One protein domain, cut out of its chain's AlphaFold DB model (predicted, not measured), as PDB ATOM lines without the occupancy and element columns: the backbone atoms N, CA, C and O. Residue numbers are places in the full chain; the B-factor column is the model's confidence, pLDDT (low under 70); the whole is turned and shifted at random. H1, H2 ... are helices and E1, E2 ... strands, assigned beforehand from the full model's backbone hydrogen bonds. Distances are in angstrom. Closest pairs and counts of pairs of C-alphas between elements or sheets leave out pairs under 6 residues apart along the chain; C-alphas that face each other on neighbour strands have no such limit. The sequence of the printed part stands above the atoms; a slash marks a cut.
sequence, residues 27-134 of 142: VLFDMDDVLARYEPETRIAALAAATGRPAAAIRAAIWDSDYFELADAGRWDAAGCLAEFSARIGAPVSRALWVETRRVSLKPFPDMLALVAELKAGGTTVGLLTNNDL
ATOM      1  N   VAL A  27     -47.699  41.082 -59.983       95.62
ATOM      2  CA  VAL A  27     -47.902  39.685 -59.584       95.62
ATOM      3  C   VAL A  27     -47.462  39.506 -58.131       95.62
ATOM      4  O   VAL A  27     -46.349  39.877 -57.756       95.62
ATOM      5  N   LEU A  28     -48.343  38.940 -57.307       96.50
ATOM      6  CA  LEU A  28     -48.054  38.588 -55.919       96.50
ATOM      7  C   LEU A  28     -47.868  37.077 -55.812       96.50
ATOM      8  O   LEU A  28     -48.734  36.318 -56.245       96.50
ATOM      9  N   PHE A  29     -46.752  36.658 -55.224       96.38
ATOM     10  CA  PHE A  29     -46.484  35.258 -54.909       96.38
ATOM     11  C   PHE A  29     -46.669  35.017 -53.414       96.38
ATOM     12  O   PHE A  29     -46.262  35.847 -52.602       96.38
ATOM     13  N   ASP A  30     -47.234  33.868 -53.061       95.50
ATOM     14  CA  ASP A  30     -47.040  33.296 -51.727       95.50
ATOM     15  C   ASP A  30     -45.641  32.653 -51.630       95.50
ATOM     16  O   ASP A  30     -44.943  32.517 -52.634       95.50
ATOM     17  N   MET A  31     -45.201  32.285 -50.428       93.38
ATOM     18  CA  MET A  31     -43.913  31.643 -50.172       93.38
ATOM     19  C   MET A  31     -44.045  30.126 -50.032       93.38
ATOM     20  O   MET A  31     -43.497  29.384 -50.856       93.38
ATOM     21  N   ASP A  32     -44.737  29.683 -48.980       94.00
ATOM     22  CA  ASP A  32     -44.805  28.278 -48.583       94.00
ATOM     23  C   ASP A  32     -45.674  27.507 -49.589       94.00
ATOM     24  O   ASP A  32     -46.771  27.913 -49.954       94.00
ATOM     25  N   ASP A  33     -45.117  26.423 -50.120       95.38
ATOM     26  CA  ASP A  33     -45.658  25.592 -51.198       95.38
ATOM     27  C   ASP A  33     -45.960  26.318 -52.530       95.38
ATOM     28  O   ASP A  33     -46.539  25.723 -53.442       95.38
ATOM     29  N   VAL A  34     -45.454  27.550 -52.705       97.12
ATOM     30  CA  VAL A  34     -45.473  28.301 -53.978       97.12
ATOM     31  C   VAL A  34     -44.068  28.603 -54.493       97.12
ATOM     32  O   VAL A  34     -43.726  28.197 -55.601       97.12
ATOM     33  N   LEU A  35     -43.225  29.283 -53.713       97.31
ATOM     34  CA  LEU A  35     -41.824  29.544 -54.080       97.31
ATOM     35  C   LEU A  35     -40.873  28.494 -53.502       97.31
ATOM     36  O   LEU A  35     -39.785  28.271 -54.039       97.31
ATOM     37  N   ALA A  36     -41.276  27.838 -52.418       96.44
ATOM     38  CA  ALA A  36     -40.523  26.769 -51.788       96.44
ATOM     39  C   ALA A  36     -41.465  25.752 -51.150       96.44
ATOM     40  O   ALA A  36     -42.444  26.129 -50.521       96.44
ATOM     41  N   ARG A  37     -41.132  24.465 -51.232       97.56
ATOM     42  CA  ARG A  37     -41.802  23.435 -50.437       97.56
ATOM     43  C   ARG A  37     -41.480  23.642 -48.964       97.56
ATOM     44  O   ARG A  37     -40.295  23.670 -48.609       97.56
ATOM     45  N   TYR A  38     -42.506  23.715 -48.126       95.81
ATOM     46  CA  TYR A  38     -42.328  23.755 -46.681       95.81
ATOM     47  C   TYR A  38     -42.315  22.337 -46.092       95.81
ATOM     48  O   TYR A  38     -43.183  21.510 -46.365       95.81
ATOM     49  N   GLU A  39     -41.302  22.030 -45.282       97.50
ATOM     50  CA  GLU A  39     -41.112  20.718 -44.661       97.50
ATOM     51  C   GLU A  39     -41.172  20.814 -43.130       97.50
ATOM     52  O   GLU A  39     -40.135  20.960 -42.468       97.50
ATOM     53  N   PRO A  40     -42.369  20.704 -42.526       96.44
ATOM     54  CA  PRO A  40     -42.532  20.869 -41.083       96.44
ATOM     55  C   PRO A  40     -41.727  19.841 -40.280       96.44
ATOM     56  O   PRO A  40     -41.125  20.199 -39.272       96.44
ATOM     57  N   GLU A  41     -41.625  18.594 -40.750       98.19
ATOM     58  CA  GLU A  41     -40.832  17.554 -40.075       98.19
ATOM     59  C   GLU A  41     -39.339  17.898 -40.005       98.19
ATOM     60  O   GLU A  41     -38.701  17.681 -38.975       98.19
ATOM     61  N   THR A  42     -38.786  18.504 -41.060       98.44
ATOM     62  CA  THR A  42     -37.394  18.974 -41.077       98.44
ATOM     63  C   THR A  42     -37.185  20.058 -40.016       98.44
ATOM     64  O   THR A  42     -36.199  20.027 -39.275       98.44
ATOM     65  N   ARG A  43     -38.146  20.985 -39.879       98.19
ATOM     66  CA  ARG A  43     -38.101  22.040 -38.855       98.19
ATOM     67  C   ARG A  43     -38.211  21.473 -37.442       98.19
ATOM     68  O   ARG A  43     -37.429  21.849 -36.572       98.19
ATOM     69  N   ILE A  44     -39.155  20.557 -37.221       98.69
ATOM     70  CA  ILE A  44     -39.378  19.892 -35.931       98.69
ATOM     71  C   ILE A  44     -38.131  19.116 -35.507       98.69
ATOM     72  O   ILE A  44     -37.691  19.248 -34.366       98.69
ATOM     73  N   ALA A  45     -37.526  18.346 -36.414       98.62
ATOM     74  CA  ALA A  45     -36.312  17.588 -36.130       98.62
ATOM     75  C   ALA A  45     -35.133  18.504 -35.763       98.62
ATOM     76  O   ALA A  45     -34.423  18.234 -34.792       98.62
ATOM     77  N   ALA A  46     -34.950  19.613 -36.486       98.44
ATOM     78  CA  ALA A  46     -33.900  20.585 -36.191       98.44
ATOM     79  C   ALA A  46     -34.105  21.266 -34.823       98.44
ATOM     80  O   ALA A  46     -33.155  21.417 -34.053       98.44
ATOM     81  N   LEU A  47     -35.349  21.614 -34.477       98.56
ATOM     82  CA  LEU A  47     -35.691  22.145 -33.153       98.56
ATOM     83  C   LEU A  47     -35.472  21.110 -32.046       98.56
ATOM     84  O   LEU A  47     -34.917  21.450 -31.002       98.56
ATOM     85  N   ALA A  48     -35.866  19.856 -32.265       98.56
ATOM     86  CA  ALA A  48     -35.658  18.770 -31.309       98.56
ATOM     87  C   ALA A  48     -34.166  18.571 -31.016       98.56
ATOM     88  O   ALA A  48     -33.764  18.519 -29.854       98.56
ATOM     89  N   ALA A  49     -33.338  18.549 -32.064       98.38
ATOM     90  CA  ALA A  49     -31.889  18.433 -31.939       98.38
ATOM     91  C   ALA A  49     -31.270  19.611 -31.165       98.38
ATOM     92  O   ALA A  49     -30.410  19.399 -30.315       98.38
ATOM     93  N   ALA A  50     -31.722  20.841 -31.424       98.12
ATOM     94  CA  ALA A  50     -31.169  22.037 -30.791       98.12
ATOM     95  C   ALA A  50     -31.634  22.246 -29.338       98.12
ATOM     96  O   ALA A  50     -30.896  22.802 -28.529       98.12
ATOM     97  N   THR A  51     -32.855  21.826 -29.003       97.69
ATOM     98  CA  THR A  51     -33.475  22.081 -27.688       97.69
ATOM     99  C   THR A  51     -33.426  20.882 -26.741       97.69
ATOM    100  O   THR A  51     -33.724  21.024 -25.556       97.69
ATOM    101  N   GLY A  52     -33.101  19.687 -27.246       98.12
ATOM    102  CA  GLY A  52     -33.166  18.432 -26.491       98.12
ATOM    103  C   GLY A  52     -34.594  17.969 -26.172       98.12
ATOM    104  O   GLY A  52     -34.780  17.036 -25.389       98.12
ATOM    105  N   ARG A  53     -35.619  18.616 -26.742       98.44
ATOM    106  CA  ARG A  53     -37.028  18.266 -26.528       98.44
ATOM    107  C   ARG A  53     -37.468  17.187 -27.526       98.44
ATOM    108  O   ARG A  53     -37.025  17.207 -28.674       98.44
ATOM    109  N   PRO A  54     -38.359  16.252 -27.142       98.44
ATOM    110  CA  PRO A  54     -38.857  15.242 -28.073       98.44
ATOM    111  C   PRO A  54     -39.596  15.875 -29.259       98.44
ATOM    112  O   PRO A  54     -40.462  16.727 -29.061       98.44
ATOM    113  N   ALA A  55     -39.323  15.403 -30.479       98.56
ATOM    114  CA  ALA A  55     -39.971  15.888 -31.703       98.56
ATOM    115  C   ALA A  55     -41.508  15.828 -31.627       98.56
ATOM    116  O   ALA A  55     -42.180  16.794 -31.973       98.56
ATOM    117  N   ALA A  56     -42.062  14.739 -31.085       98.44
ATOM    118  CA  ALA A  56     -43.505  14.594 -30.888       98.44
ATOM    119  C   ALA A  56     -44.087  15.646 -29.924       98.44
ATOM    120  O   ALA A  56     -45.187  16.142 -30.147       98.44
ATOM    121  N   ALA A  57     -43.341  16.024 -28.879       98.44
ATOM    122  CA  ALA A  57     -43.772  17.065 -27.948       98.44
ATOM    123  C   ALA A  57     -43.727  18.455 -28.601       98.44
ATOM    124  O   ALA A  57     -44.648  19.240 -28.414       98.44
ATOM    125  N   ILE A  58     -42.696  18.739 -29.405       98.62
ATOM    126  CA  ILE A  58     -42.602  19.982 -30.189       98.62
ATOM    127  C   ILE A  58     -43.753  20.076 -31.196       98.62
ATOM    128  O   ILE A  58     -44.405  21.114 -31.286       98.62
ATOM    129  N   ARG A  59     -44.022  18.991 -31.930       98.62
ATOM    130  CA  ARG A  59     -45.144  18.893 -32.868       98.62
ATOM    131  C   ARG A  59     -46.463  19.228 -32.177       98.62
ATOM    132  O   ARG A  59     -47.138  20.155 -32.609       98.62
ATOM    133  N   ALA A  60     -46.766  18.548 -31.074       98.56
ATOM    134  CA  ALA A  60     -47.996  18.776 -30.323       98.56
ATOM    135  C   ALA A  60     -48.107  20.212 -29.779       98.56
ATOM    136  O   ALA A  60     -49.181  20.800 -29.794       98.56
ATOM    137  N   ALA A  61     -46.997  20.784 -29.304       98.19
ATOM    138  CA  ALA A  61     -46.984  22.105 -28.682       98.19
ATOM    139  C   ALA A  61     -47.092  23.271 -29.677       98.19
ATOM    140  O   ALA A  61     -47.478  24.365 -29.272       98.19
ATOM    141  N   ILE A  62     -46.714  23.059 -30.941       97.88
ATOM    142  CA  ILE A  62     -46.628  24.116 -31.955       97.88
ATOM    143  C   ILE A  62     -47.524  23.800 -33.156       97.88
ATOM    144  O   ILE A  62     -48.483  24.527 -33.393       97.88
ATOM    145  N   TRP A  63     -47.245  22.723 -33.894       97.00
ATOM    146  CA  TRP A  63     -47.915  22.416 -35.166       97.00
ATOM    147  C   TRP A  63     -49.329  21.875 -35.007       97.00
ATOM    148  O   TRP A  63     -50.185  22.201 -35.819       97.00
ATOM    149  N   ASP A  64     -49.576  21.076 -33.974       98.12
ATOM    150  CA  ASP A  64     -50.908  20.521 -33.711       98.12
ATOM    151  C   ASP A  64     -51.688  21.405 -32.707       98.12
ATOM    152  O   ASP A  64     -52.663  20.965 -32.097       98.12
ATOM    153  N   SER A  65     -51.237  22.651 -32.512       97.62
ATOM    154  CA  SER A  65     -51.789  23.637 -31.575       97.62
ATOM    155  C   SER A  65     -52.327  24.878 -32.298       97.62
ATOM    156  O   SER A  65     -52.136  25.041 -33.499       97.62
ATOM    157  N   ASP A  66     -52.916  25.807 -31.544       97.19
ATOM    158  CA  ASP A  66     -53.371  27.116 -32.035       97.19
ATOM    159  C   ASP A  66     -52.239  28.145 -32.258       97.19
ATOM    160  O   ASP A  66     -52.513  29.304 -32.565       97.19
ATOM    161  N   TYR A  67     -50.963  27.759 -32.094       96.75
ATOM    162  CA  TYR A  67     -49.842  28.707 -32.119       96.75
ATOM    163  C   TYR A  67     -49.784  29.515 -33.418       96.75
ATOM    164  O   TYR A  67     -49.772  30.742 -33.362       96.75
ATOM    165  N   PHE A  68     -49.739  28.839 -34.574       92.75
ATOM    166  CA  PHE A  68     -49.591  29.518 -35.866       92.75
ATOM    167  C   PHE A  68     -50.814  30.365 -36.203       92.75
ATOM    168  O   PHE A  68     -50.652  31.498 -36.630       92.75
ATOM    169  N   GLU A  69     -52.022  29.869 -35.919       93.25
ATOM    170  CA  GLU A  69     -53.255  30.637 -36.117       93.25
ATOM    171  C   GLU A  69     -53.219  31.962 -35.342       93.25
ATOM    172  O   GLU A  69     -53.482  33.028 -35.900       93.25
ATOM    173  N   LEU A  70     -52.839  31.918 -34.062       94.12
ATOM    174  CA  LEU A  70     -52.738  33.114 -33.227       94.12
ATOM    175  C   LEU A  70     -51.591  34.033 -33.669       94.12
ATOM    176  O   LEU A  70     -51.763  35.253 -33.706       94.12
ATOM    177  N   ALA A  71     -50.427  33.469 -33.993       91.81
ATOM    178  CA  ALA A  71     -49.255  34.234 -34.409       91.81
ATOM    179  C   ALA A  71     -49.489  34.954 -35.748       91.81
ATOM    180  O   ALA A  71     -49.218  36.152 -35.845       91.81
ATOM    181  N   ASP A  72     -50.067  34.267 -36.735       89.25
ATOM    182  CA  ASP A  72     -50.403  34.826 -38.051       89.25
ATOM    183  C   ASP A  72     -51.516  35.880 -37.954       89.25
ATOM    184  O   ASP A  72     -51.514  36.866 -38.691       89.25
ATOM    185  N   ALA A  73     -52.434  35.737 -36.991       90.06
ATOM    186  CA  ALA A  73     -53.435  36.757 -36.675       90.06
ATOM    187  C   ALA A  73     -52.861  37.980 -35.926       90.06
ATOM    188  O   ALA A  73     -53.609  38.899 -35.580       90.06
ATOM    189  N   GLY A  74     -51.553  38.006 -35.642       89.25
ATOM    190  CA  GLY A  74     -50.894  39.110 -34.944       89.25
ATOM    191  C   GLY A  74     -51.241  39.186 -33.456       89.25
ATOM    192  O   GLY A  74     -51.213  40.270 -32.872       89.25
ATOM    193  N   ARG A  75     -51.584  38.053 -32.821       94.94
ATOM    194  CA  ARG A  75     -51.891  37.985 -31.379       94.94
ATOM    195  C   ARG A  75     -50.760  38.539 -30.511       94.94
ATOM    196  O   ARG A  75     -51.034  39.089 -29.443       94.94
ATOM    197  N   TRP A  76     -49.521  38.367 -30.959       94.44
ATOM    198  CA  TRP A  76     -48.312  38.824 -30.288       94.44
ATOM    199  C   TRP A  76     -47.434  39.614 -31.259       94.44
ATOM    200  O   TRP A  76     -47.468  39.378 -32.466       94.44
ATOM    201  N   ASP A  77     -46.630  40.537 -30.724       91.38
ATOM    202  CA  ASP A  77     -45.524  41.139 -31.471       91.38
ATOM    203  C   ASP A  77     -44.389  40.119 -31.698       91.38
ATOM    204  O   ASP A  77     -44.440  38.991 -31.209       91.38
ATOM    205  N   ALA A  78     -43.348  40.487 -32.448       89.38
ATOM    206  CA  ALA A  78     -42.256  39.569 -32.786       89.38
ATOM    207  C   ALA A  78     -41.569  38.958 -31.546       89.38
ATOM    208  O   ALA A  78     -41.318  37.750 -31.494       89.38
ATOM    209  N   ALA A  79     -41.302  39.779 -30.525       92.31
ATOM    210  CA  ALA A  79     -40.704  39.327 -29.272       92.31
ATOM    211  C   ALA A  79     -41.646  38.384 -28.506       92.31
ATOM    212  O   ALA A  79     -41.204  37.354 -27.988       92.31
ATOM    213  N   GLY A  80     -42.941  38.698 -28.477       95.81
ATOM    214  CA  GLY A  80     -43.987  37.875 -27.888       95.81
ATOM    215  C   GLY A  80     -44.161  36.537 -28.606       95.81
ATOM    216  O   GLY A  80     -44.218  35.507 -27.936       95.81
ATOM    217  N   CYS A  81     -44.141  36.513 -29.942       95.44
ATOM    218  CA  CYS A  81     -44.173  35.274 -30.724       95.44
ATOM    219  C   CYS A  81     -43.006  34.353 -30.352       95.44
ATOM    220  O   CYS A  81     -43.223  33.160 -30.131       95.44
ATOM    221  N   LEU A  82     -41.783  34.888 -30.240       95.88
ATOM    222  CA  LEU A  82     -40.600  34.105 -29.864       95.88
ATOM    223  C   LEU A  82     -40.663  33.602 -28.412       95.88
ATOM    224  O   LEU A  82     -40.266  32.464 -28.128       95.88
ATOM    225  N   ALA A  83     -41.156  34.438 -27.495       96.94
ATOM    226  CA  ALA A  83     -41.326  34.080 -26.091       96.94
ATOM    227  C   ALA A  83     -42.358  32.958 -25.922       96.94
ATOM    228  O   ALA A  83     -42.068  31.957 -25.266       96.94
ATOM    229  N   GLU A  84     -43.515  33.080 -26.573       97.94
ATOM    230  CA  GLU A  84     -44.571  32.066 -26.550       97.94
ATOM    231  C   GLU A  84     -44.106  30.755 -27.200       97.94
ATOM    232  O   GLU A  84     -44.312  29.678 -26.643       97.94
ATOM    233  N   PHE A  85     -43.395  30.831 -28.330       97.50
ATOM    234  CA  PHE A  85     -42.808  29.660 -28.988       97.50
ATOM    235  C   PHE A  85     -41.870  28.892 -28.046       97.50
ATOM    236  O   PHE A  85     -41.971  27.672 -27.899       97.50
ATOM    237  N   SER A  86     -40.979  29.621 -27.364       98.19
ATOM    238  CA  SER A  86     -40.048  29.049 -26.384       98.19
ATOM    239  C   SER A  86     -40.786  28.441 -25.186       98.19
ATOM    240  O   SER A  86     -40.451  27.340 -24.738       98.19
ATOM    241  N   ALA A  87     -41.811  29.133 -24.681       98.50
ATOM    242  CA  ALA A  87     -42.615  28.680 -23.552       98.50
ATOM    243  C   ALA A  87     -43.351  27.369 -23.866       98.50
ATOM    244  O   ALA A  87     -43.254  26.420 -23.087       98.50
ATOM    245  N   ARG A  88     -44.005  27.275 -25.031       98.38
ATOM    246  CA  ARG A  88     -44.721  26.068 -25.481       98.38
ATOM    247  C   ARG A  88     -43.793  24.873 -25.691       98.38
ATOM    248  O   ARG A  88     -44.112  23.762 -25.273       98.38
ATOM    249  N   ILE A  89     -42.615  25.092 -26.281       98.00
ATOM    250  CA  ILE A  89     -41.596  24.039 -26.444       98.00
ATOM    251  C   ILE A  89     -41.022  23.593 -25.085       98.00
ATOM    252  O   ILE A  89     -40.595  22.439 -24.924       98.00
ATOM    253  N   GLY A  90     -41.032  24.482 -24.090       97.88
ATOM    254  CA  GLY A  90     -40.446  24.253 -22.772       97.88
ATOM    255  C   GLY A  90     -38.918  24.322 -22.786       97.88
ATOM    256  O   GLY A  90     -38.271  23.666 -21.970       97.88
ATOM    257  N   ALA A  91     -38.341  25.065 -23.734       97.81
ATOM    258  CA  ALA A  91     -36.907  25.315 -23.845       97.81
ATOM    259  C   ALA A  91     -36.645  26.671 -24.530       97.81
ATOM    260  O   ALA A  91     -37.446  27.087 -25.369       97.81
ATOM    261  N   PRO A  92     -35.529  27.361 -24.224       96.56
ATOM    262  CA  PRO A  92     -35.200  28.625 -24.875       96.56
ATOM    263  C   PRO A  92     -34.960  28.427 -26.376       96.56
ATOM    264  O   PRO A  92     -34.089  27.648 -26.766       96.56
ATOM    265  N   VAL A  93     -35.678  29.171 -27.217       97.25
ATOM    266  CA  VAL A  93     -35.420  29.253 -28.659       97.25
ATOM    267  C   VAL A  93     -34.954  30.668 -28.969       97.25
ATOM    268  O   VAL A  93     -35.674  31.638 -28.759       97.25
ATOM    269  N   SER A  94     -33.718  30.806 -29.449       95.56
ATOM    270  CA  SER A  94     -33.212  32.105 -29.894       95.56
ATOM    271  C   SER A  94     -33.793  32.468 -31.261       95.56
ATOM    272  O   SER A  94     -34.143  31.594 -32.055       95.56
ATOM    273  N   ARG A  95     -33.814  33.763 -31.589       93.19
ATOM    274  CA  ARG A  95     -34.212  34.233 -32.924       93.19
ATOM    275  C   ARG A  95     -33.383  33.583 -34.033       93.19
ATOM    276  O   ARG A  95     -33.932  33.152 -35.039       93.19
ATOM    277  N   ALA A  96     -32.068  33.478 -33.836       93.69
ATOM    278  CA  ALA A  96     -31.171  32.851 -34.805       93.69
ATOM    279  C   ALA A  96     -31.535  31.378 -35.042       93.69
ATOM    280  O   ALA A  96     -31.583  30.939 -36.188       93.69
ATOM    281  N   LEU A  97     -31.859  30.637 -33.977       95.94
ATOM    282  CA  LEU A  97     -32.316  29.255 -34.089       95.94
ATOM    283  C   LEU A  97     -33.675  29.164 -34.798       95.94
ATOM    284  O   LEU A  97     -33.865  28.307 -35.658       95.94
ATOM    285  N   TRP A  98     -34.617  30.052 -34.478       95.44
ATOM    286  CA  TRP A  98     -35.921  30.088 -35.143       95.44
ATOM    287  C   TRP A  98     -35.782  30.333 -36.655       95.44
ATOM    288  O   TRP A  98     -36.376  29.602 -37.451       95.44
ATOM    289  N   VAL A  99     -34.949  31.304 -37.048       93.19
ATOM    290  CA  VAL A  99     -34.682  31.638 -38.457       93.19
ATOM    291  C   VAL A  99     -33.995  30.476 -39.162       93.19
ATOM    292  O   VAL A  99     -34.436  30.064 -40.232       93.19
ATOM    293  N   GLU A 100     -32.949  29.912 -38.561       95.19
ATOM    294  CA  GLU A 100     -32.188  28.824 -39.172       95.19
ATOM    295  C   GLU A 100     -33.042  27.568 -39.355       95.19
ATOM    296  O   GLU A 100     -33.044  26.969 -40.430       95.19
ATOM    297  N   THR A 101     -33.840  27.206 -38.347       96.56
ATOM    298  CA  THR A 101     -34.747  26.052 -38.438       96.56
ATOM    299  C   THR A 101     -35.842  26.263 -39.487       96.56
ATOM    300  O   THR A 101     -36.197  25.305 -40.171       96.56
ATOM    301  N   ARG A 102     -36.343  27.497 -39.688       94.25
ATOM    302  CA  ARG A 102     -37.242  27.808 -40.818       94.25
ATOM    303  C   ARG A 102     -36.505  27.705 -42.152       94.25
ATOM    304  O   ARG A 102     -37.004  27.047 -43.059       94.25
ATOM    305  N   ARG A 103     -35.295  28.256 -42.259       94.06
ATOM    306  CA  ARG A 103     -34.489  28.234 -43.488       94.06
ATOM    307  C   ARG A 103     -34.203  26.813 -43.980       94.06
ATOM    308  O   ARG A 103     -34.408  26.536 -45.155       94.06
ATOM    309  N   VAL A 104     -33.757  25.905 -43.107       96.50
ATOM    310  CA  VAL A 104     -33.464  24.509 -43.501       96.50
ATOM    311  C   VAL A 104     -34.717  23.703 -43.848       96.50
ATOM    312  O   VAL A 104     -34.613  22.677 -44.516       96.50
ATOM    313  N   SER A 105     -35.892  24.160 -43.411       96.94
ATOM    314  CA  SER A 105     -37.182  23.532 -43.714       96.94
ATOM    315  C   SER A 105     -37.830  24.008 -45.014       96.94
ATOM    316  O   SER A 105     -38.923  23.557 -45.339       96.94
ATOM    317  N   LEU A 106     -37.184  24.913 -45.751       95.88
ATOM    318  CA  LEU A 106     -37.677  25.425 -47.025       95.88
ATOM    319  C   LEU A 106     -36.820  24.878 -48.165       95.88
ATOM    320  O   LEU A 106     -35.609  25.103 -48.209       95.88
ATOM    321  N   LYS A 107     -37.454  24.179 -49.110       97.38
ATOM    322  CA  LYS A 107     -36.810  23.702 -50.341       97.38
ATOM    323  C   LYS A 107     -37.303  24.525 -51.529       97.38
ATOM    324  O   LYS A 107     -38.441  24.316 -51.949       97.38
ATOM    325  N   PRO A 108     -36.491  25.448 -52.073       97.00
ATOM    326  CA  PRO A 108     -36.917  26.302 -53.177       97.00
ATOM    327  C   PRO A 108     -37.363  25.501 -54.399       97.00
ATOM    328  O   PRO A 108     -36.763  24.470 -54.707       97.00
ATOM    329  N   PHE A 109     -38.369  25.999 -55.117       98.25
ATOM    330  CA  PHE A 109     -38.748  25.501 -56.438       98.25
ATOM    331  C   PHE A 109     -37.999  26.300 -57.512       98.25
ATOM    332  O   PHE A 109     -38.361  27.453 -57.759       98.25
ATOM    333  N   PRO A 110     -36.962  25.732 -58.163       97.75
ATOM    334  CA  PRO A 110     -36.132  26.487 -59.103       97.75
ATOM    335  C   PRO A 110     -36.937  27.098 -60.252       97.75
ATOM    336  O   PRO A 110     -36.710  28.252 -60.598       97.75
ATOM    337  N   ASP A 111     -37.925  26.367 -60.771       97.69
ATOM    338  CA  ASP A 111     -38.761  26.819 -61.888       97.69
ATOM    339  C   ASP A 111     -39.633  28.026 -61.502       97.69
ATOM    340  O   ASP A 111     -39.781  28.968 -62.277       97.69
ATOM    341  N   MET A 112     -40.155  28.051 -60.271       97.94
ATOM    342  CA  MET A 112     -40.937  29.186 -59.768       97.94
ATOM    343  C   MET A 112     -40.057  30.413 -59.525       97.94
ATOM    344  O   MET A 112     -40.462  31.537 -59.813       97.94
ATOM    345  N   LEU A 113     -38.825  30.210 -59.051       97.38
ATOM    346  CA  LEU A 113     -37.852  31.296 -58.922       97.38
ATOM    347  C   LEU A 113     -37.401  31.834 -60.287       97.38
ATOM    348  O   LEU A 113     -37.203  33.043 -60.424       97.38
ATOM    349  N   ALA A 114     -37.270  30.967 -61.295       97.31
ATOM    350  CA  ALA A 114     -36.993  31.374 -62.669       97.31
ATOM    351  C   ALA A 114     -38.143  32.218 -63.237       97.31
ATOM    352  O   ALA A 114     -37.893  33.307 -63.747       97.31
ATOM    353  N   LEU A 115     -39.396  31.801 -63.032       95.94
ATOM    354  CA  LEU A 115     -40.576  32.577 -63.425       95.94
ATOM    355  C   LEU A 115     -40.603  33.968 -62.770       95.94
ATOM    356  O   LEU A 115     -40.854  34.971 -63.438       95.94
ATOM    357  N   VAL A 116     -40.306  34.056 -61.468       96.19
ATOM    358  CA  VAL A 116     -40.179  35.347 -60.771       96.19
ATOM    359  C   VAL A 116     -39.108  36.223 -61.428       96.19
ATOM    360  O   VAL A 116     -39.319  37.425 -61.607       96.19
ATOM    361  N   ALA A 117     -37.959  35.648 -61.793       95.62
ATOM    362  CA  ALA A 117     -36.883  36.383 -62.453       95.62
ATOM    363  C   ALA A 117     -37.289  36.879 -63.851       95.62
ATOM    364  O   ALA A 117     -37.021  38.035 -64.180       95.62
ATOM    365  N   GLU A 118     -37.973  36.048 -64.638       95.44
ATOM    366  CA  GLU A 118     -38.478  36.395 -65.971       95.44
ATOM    367  C   GLU A 118     -39.503  37.533 -65.919       95.44
ATOM    368  O   GLU A 118     -39.372  38.509 -66.658       95.44
ATOM    369  N   LEU A 119     -40.469  37.471 -64.995       94.00
ATOM    370  CA  LEU A 119     -41.464  38.532 -64.805       94.00
ATOM    371  C   LEU A 119     -40.809  39.872 -64.449       94.00
ATOM    372  O   LEU A 119     -41.144  40.904 -65.028       94.00
ATOM    373  N   LYS A 120     -39.826  39.854 -63.538       92.81
ATOM    374  CA  LYS A 120     -39.072  41.059 -63.163       92.81
ATOM    375  C   LYS A 120     -38.263  41.613 -64.335       92.81
ATOM    376  O   LYS A 120     -38.230  42.826 -64.524       92.81
ATOM    377  N   ALA A 121     -37.618  40.749 -65.120       93.31
ATOM    378  CA  ALA A 121     -36.864  41.156 -66.305       93.31
ATOM    379  C   ALA A 121     -37.773  41.743 -67.400       93.31
ATOM    380  O   ALA A 121     -37.364  42.665 -68.101       93.31
ATOM    381  N   GLY A 122     -39.012  41.254 -67.502       90.88
ATOM    382  CA  GLY A 122     -40.053  41.775 -68.393       90.88
ATOM    383  C   GLY A 122     -40.722  43.073 -67.923       90.88
ATOM    384  O   GLY A 122     -41.625  43.556 -68.596       90.88
ATOM    385  N   GLY A 123     -40.305  43.646 -66.788       90.31
ATOM    386  CA  GLY A 123     -40.834  44.913 -66.271       90.31
ATOM    387  C   GLY A 123     -42.095  44.790 -65.412       90.31
ATOM    388  O   GLY A 123     -42.632  45.810 -64.986       90.31
ATOM    389  N   THR A 124     -42.560  43.574 -65.109       93.38
ATOM    390  CA  THR A 124     -43.683  43.364 -64.186       93.38
ATOM    391  C   THR A 124     -43.248  43.596 -62.742       93.38
ATOM    392  O   THR A 124     -42.207  43.100 -62.296       93.38
ATOM    393  N   THR A 125     -44.073  44.309 -61.973       95.38
ATOM    394  CA  THR A 125     -43.861  44.434 -60.528       95.38
ATOM    395  C   THR A 125     -44.129  43.085 -59.871       95.38
ATOM    396  O   THR A 125     -45.169  42.473 -60.100       95.38
ATOM    397  N   VAL A 126     -43.210  42.617 -59.027       95.88
ATOM    398  CA  VAL A 126     -43.384  41.368 -58.275       95.88
ATOM    399  C   VAL A 126     -43.321  41.650 -56.781       95.88
ATOM    400  O   VAL A 126     -42.386  42.301 -56.314       95.88
ATOM    401  N   GLY A 127     -44.306  41.145 -56.039       94.44
ATOM    402  CA  GLY A 127     -44.362  41.215 -54.580       94.44
ATOM    403  C   GLY A 127     -44.504  39.839 -53.931       94.44
ATOM    404  O   GLY A 127     -44.913  38.872 -54.574       94.44
ATOM    405  N   LEU A 128     -44.172  39.771 -52.642       92.56
ATOM    406  CA  LEU A 128     -44.409  38.610 -51.786       92.56
ATOM    407  C   LEU A 128     -45.593  38.920 -50.865       92.56
ATOM    408  O   LEU A 128     -45.568  39.926 -50.155       92.56
ATOM    409  N   LEU A 129     -46.609  38.065 -50.875       92.50
ATOM    410  CA  LEU A 129     -47.742  38.116 -49.960       92.50
ATOM    411  C   LEU A 129     -47.904  36.734 -49.342       92.50
ATOM    412  O   LEU A 129     -48.421  35.824 -49.979       92.50
ATOM    413  N   THR A 130     -47.434  36.588 -48.111       88.38
ATOM    414  CA  THR A 130     -47.410  35.307 -47.411       88.38
ATOM    415  C   THR A 130     -47.814  35.507 -45.957       88.38
ATOM    416  O   THR A 130     -47.505  36.546 -45.362       88.38
ATOM    417  N   ASN A 131     -48.512  34.523 -45.395       84.31
ATOM    418  CA  ASN A 131     -48.821  34.506 -43.973       84.31
ATOM    419  C   ASN A 131     -47.532  34.174 -43.222       84.31
ATOM    420  O   ASN A 131     -46.961  33.096 -43.368       84.31
ATOM    421  N   ASN A 132     -47.039  35.143 -42.469       79.69
ATOM    422  CA  ASN A 132     -45.854  35.008 -41.651       79.69
ATOM    423  C   ASN A 132     -46.126  35.737 -40.340       79.69
ATOM    424  O   ASN A 132     -46.600  36.879 -40.351       79.69
ATOM    425  N   ASP A 133     -45.755  35.115 -39.226       75.31
ATOM    426  CA  ASP A 133     -45.718  35.806 -37.947       75.31
ATOM    427  C   ASP A 133     -44.781  37.030 -37.996       75.31
ATOM    428  O   ASP A 133     -43.888  37.170 -38.843       75.31
ATOM    429  N   LEU A 134     -44.971  37.957 -37.053       76.00
ATOM    430  CA  LEU A 134     -44.182  39.192 -37.008       76.00
ATOM    431  C   LEU A 134     -42.682  38.940 -36.776       76.00
ATOM    432  O   LEU A 134     -41.861  39.806 -37.079       76.00
TER     433      LEU A 134
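This is residues 27 to 134 of the 142 residues of an uncharacterized protein of Rhodoblastus sp (UniProt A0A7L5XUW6). Two lobes make an elongated body: a larger lobe of five short helices, H1 to H5, packed mostly crosswise, and a small head in which helix H6 packs on the parallel strand pair E1 and E4. The short antiparallel pair E2 and E3 lies between the lobes, and residues 129 to 134, after E4, run back to the helical lobe near H3 and H4. The printed part has 108 residues with six named helices and four named strands, in the order E1, E2, H1, H2, H3, H4, H5, E3, H6, E4, and is mostly helix. It is only just loose, close to compact, with a radius of gyration of the C-alphas of 15.8 A and spans of 49 by 26 by 23 A.

E1 is residues 27 to 29, with C-alpha 27 at (-47.902, 39.685, -59.584), and E2 is residues 36 to 38. H1, residues 40 to 51, is 16.2 A long and begins at C-alpha 40 (-42.532, 20.869, -41.083). H2 is residues 55 to 63 and H3 residues 67 to 72. H4, residues 78 to 89, is 16.8 A long, and H5, residues 95 to 104, is 14.4 A long. E3 is residues 106 to 108. H6, residues 110 to 121, is 16.4 A long. E4, residues 125 to 128, ends at C-alpha 128 (-44.409, 38.610, -51.786).

E1 and E4 are parallel neighbours at 21 degrees, with N 27 and O 125 within hydrogen-bond range at 2.9 A. The closest C-alphas of H6 and E4, those of Lys 120 and Val 126, are 6.5 A apart. E2 and E3 are antiparallel neighbours at 156 degrees, with N 37 and O 107 at 2.8 A. H1 touches H2 with residues 44 to 48 alone, at a steep tilt of 64 degrees; the closest C-alphas, of Ala 48 and Ala 55, are 5.2 A apart. H1 touches H5 with residues 42 to 47 alone, closest at Arg 43 and Thr 101, whose C-alphas are 5.2 A apart. H4 touches H2 with residues 85 to 89 alone; the closest C-alphas, of Ala 61 and Arg 88, are 5.6 A apart. H3 and H4 are close but not clearly touching, the C-alphas of Ala 71 and Cys 81 being 6.4 A apart. H5 and H6 are apart. In H1 to H6 every O i to N i+4 pair is within hydrogen-bond range.

The two C-alphas farthest apart, those of Gly 90 and Gly 122, are 48.9 A apart. The printed part has no cut and no long link. The mean pLDDT of the printed part is 95.3, and no printed residue is under 70.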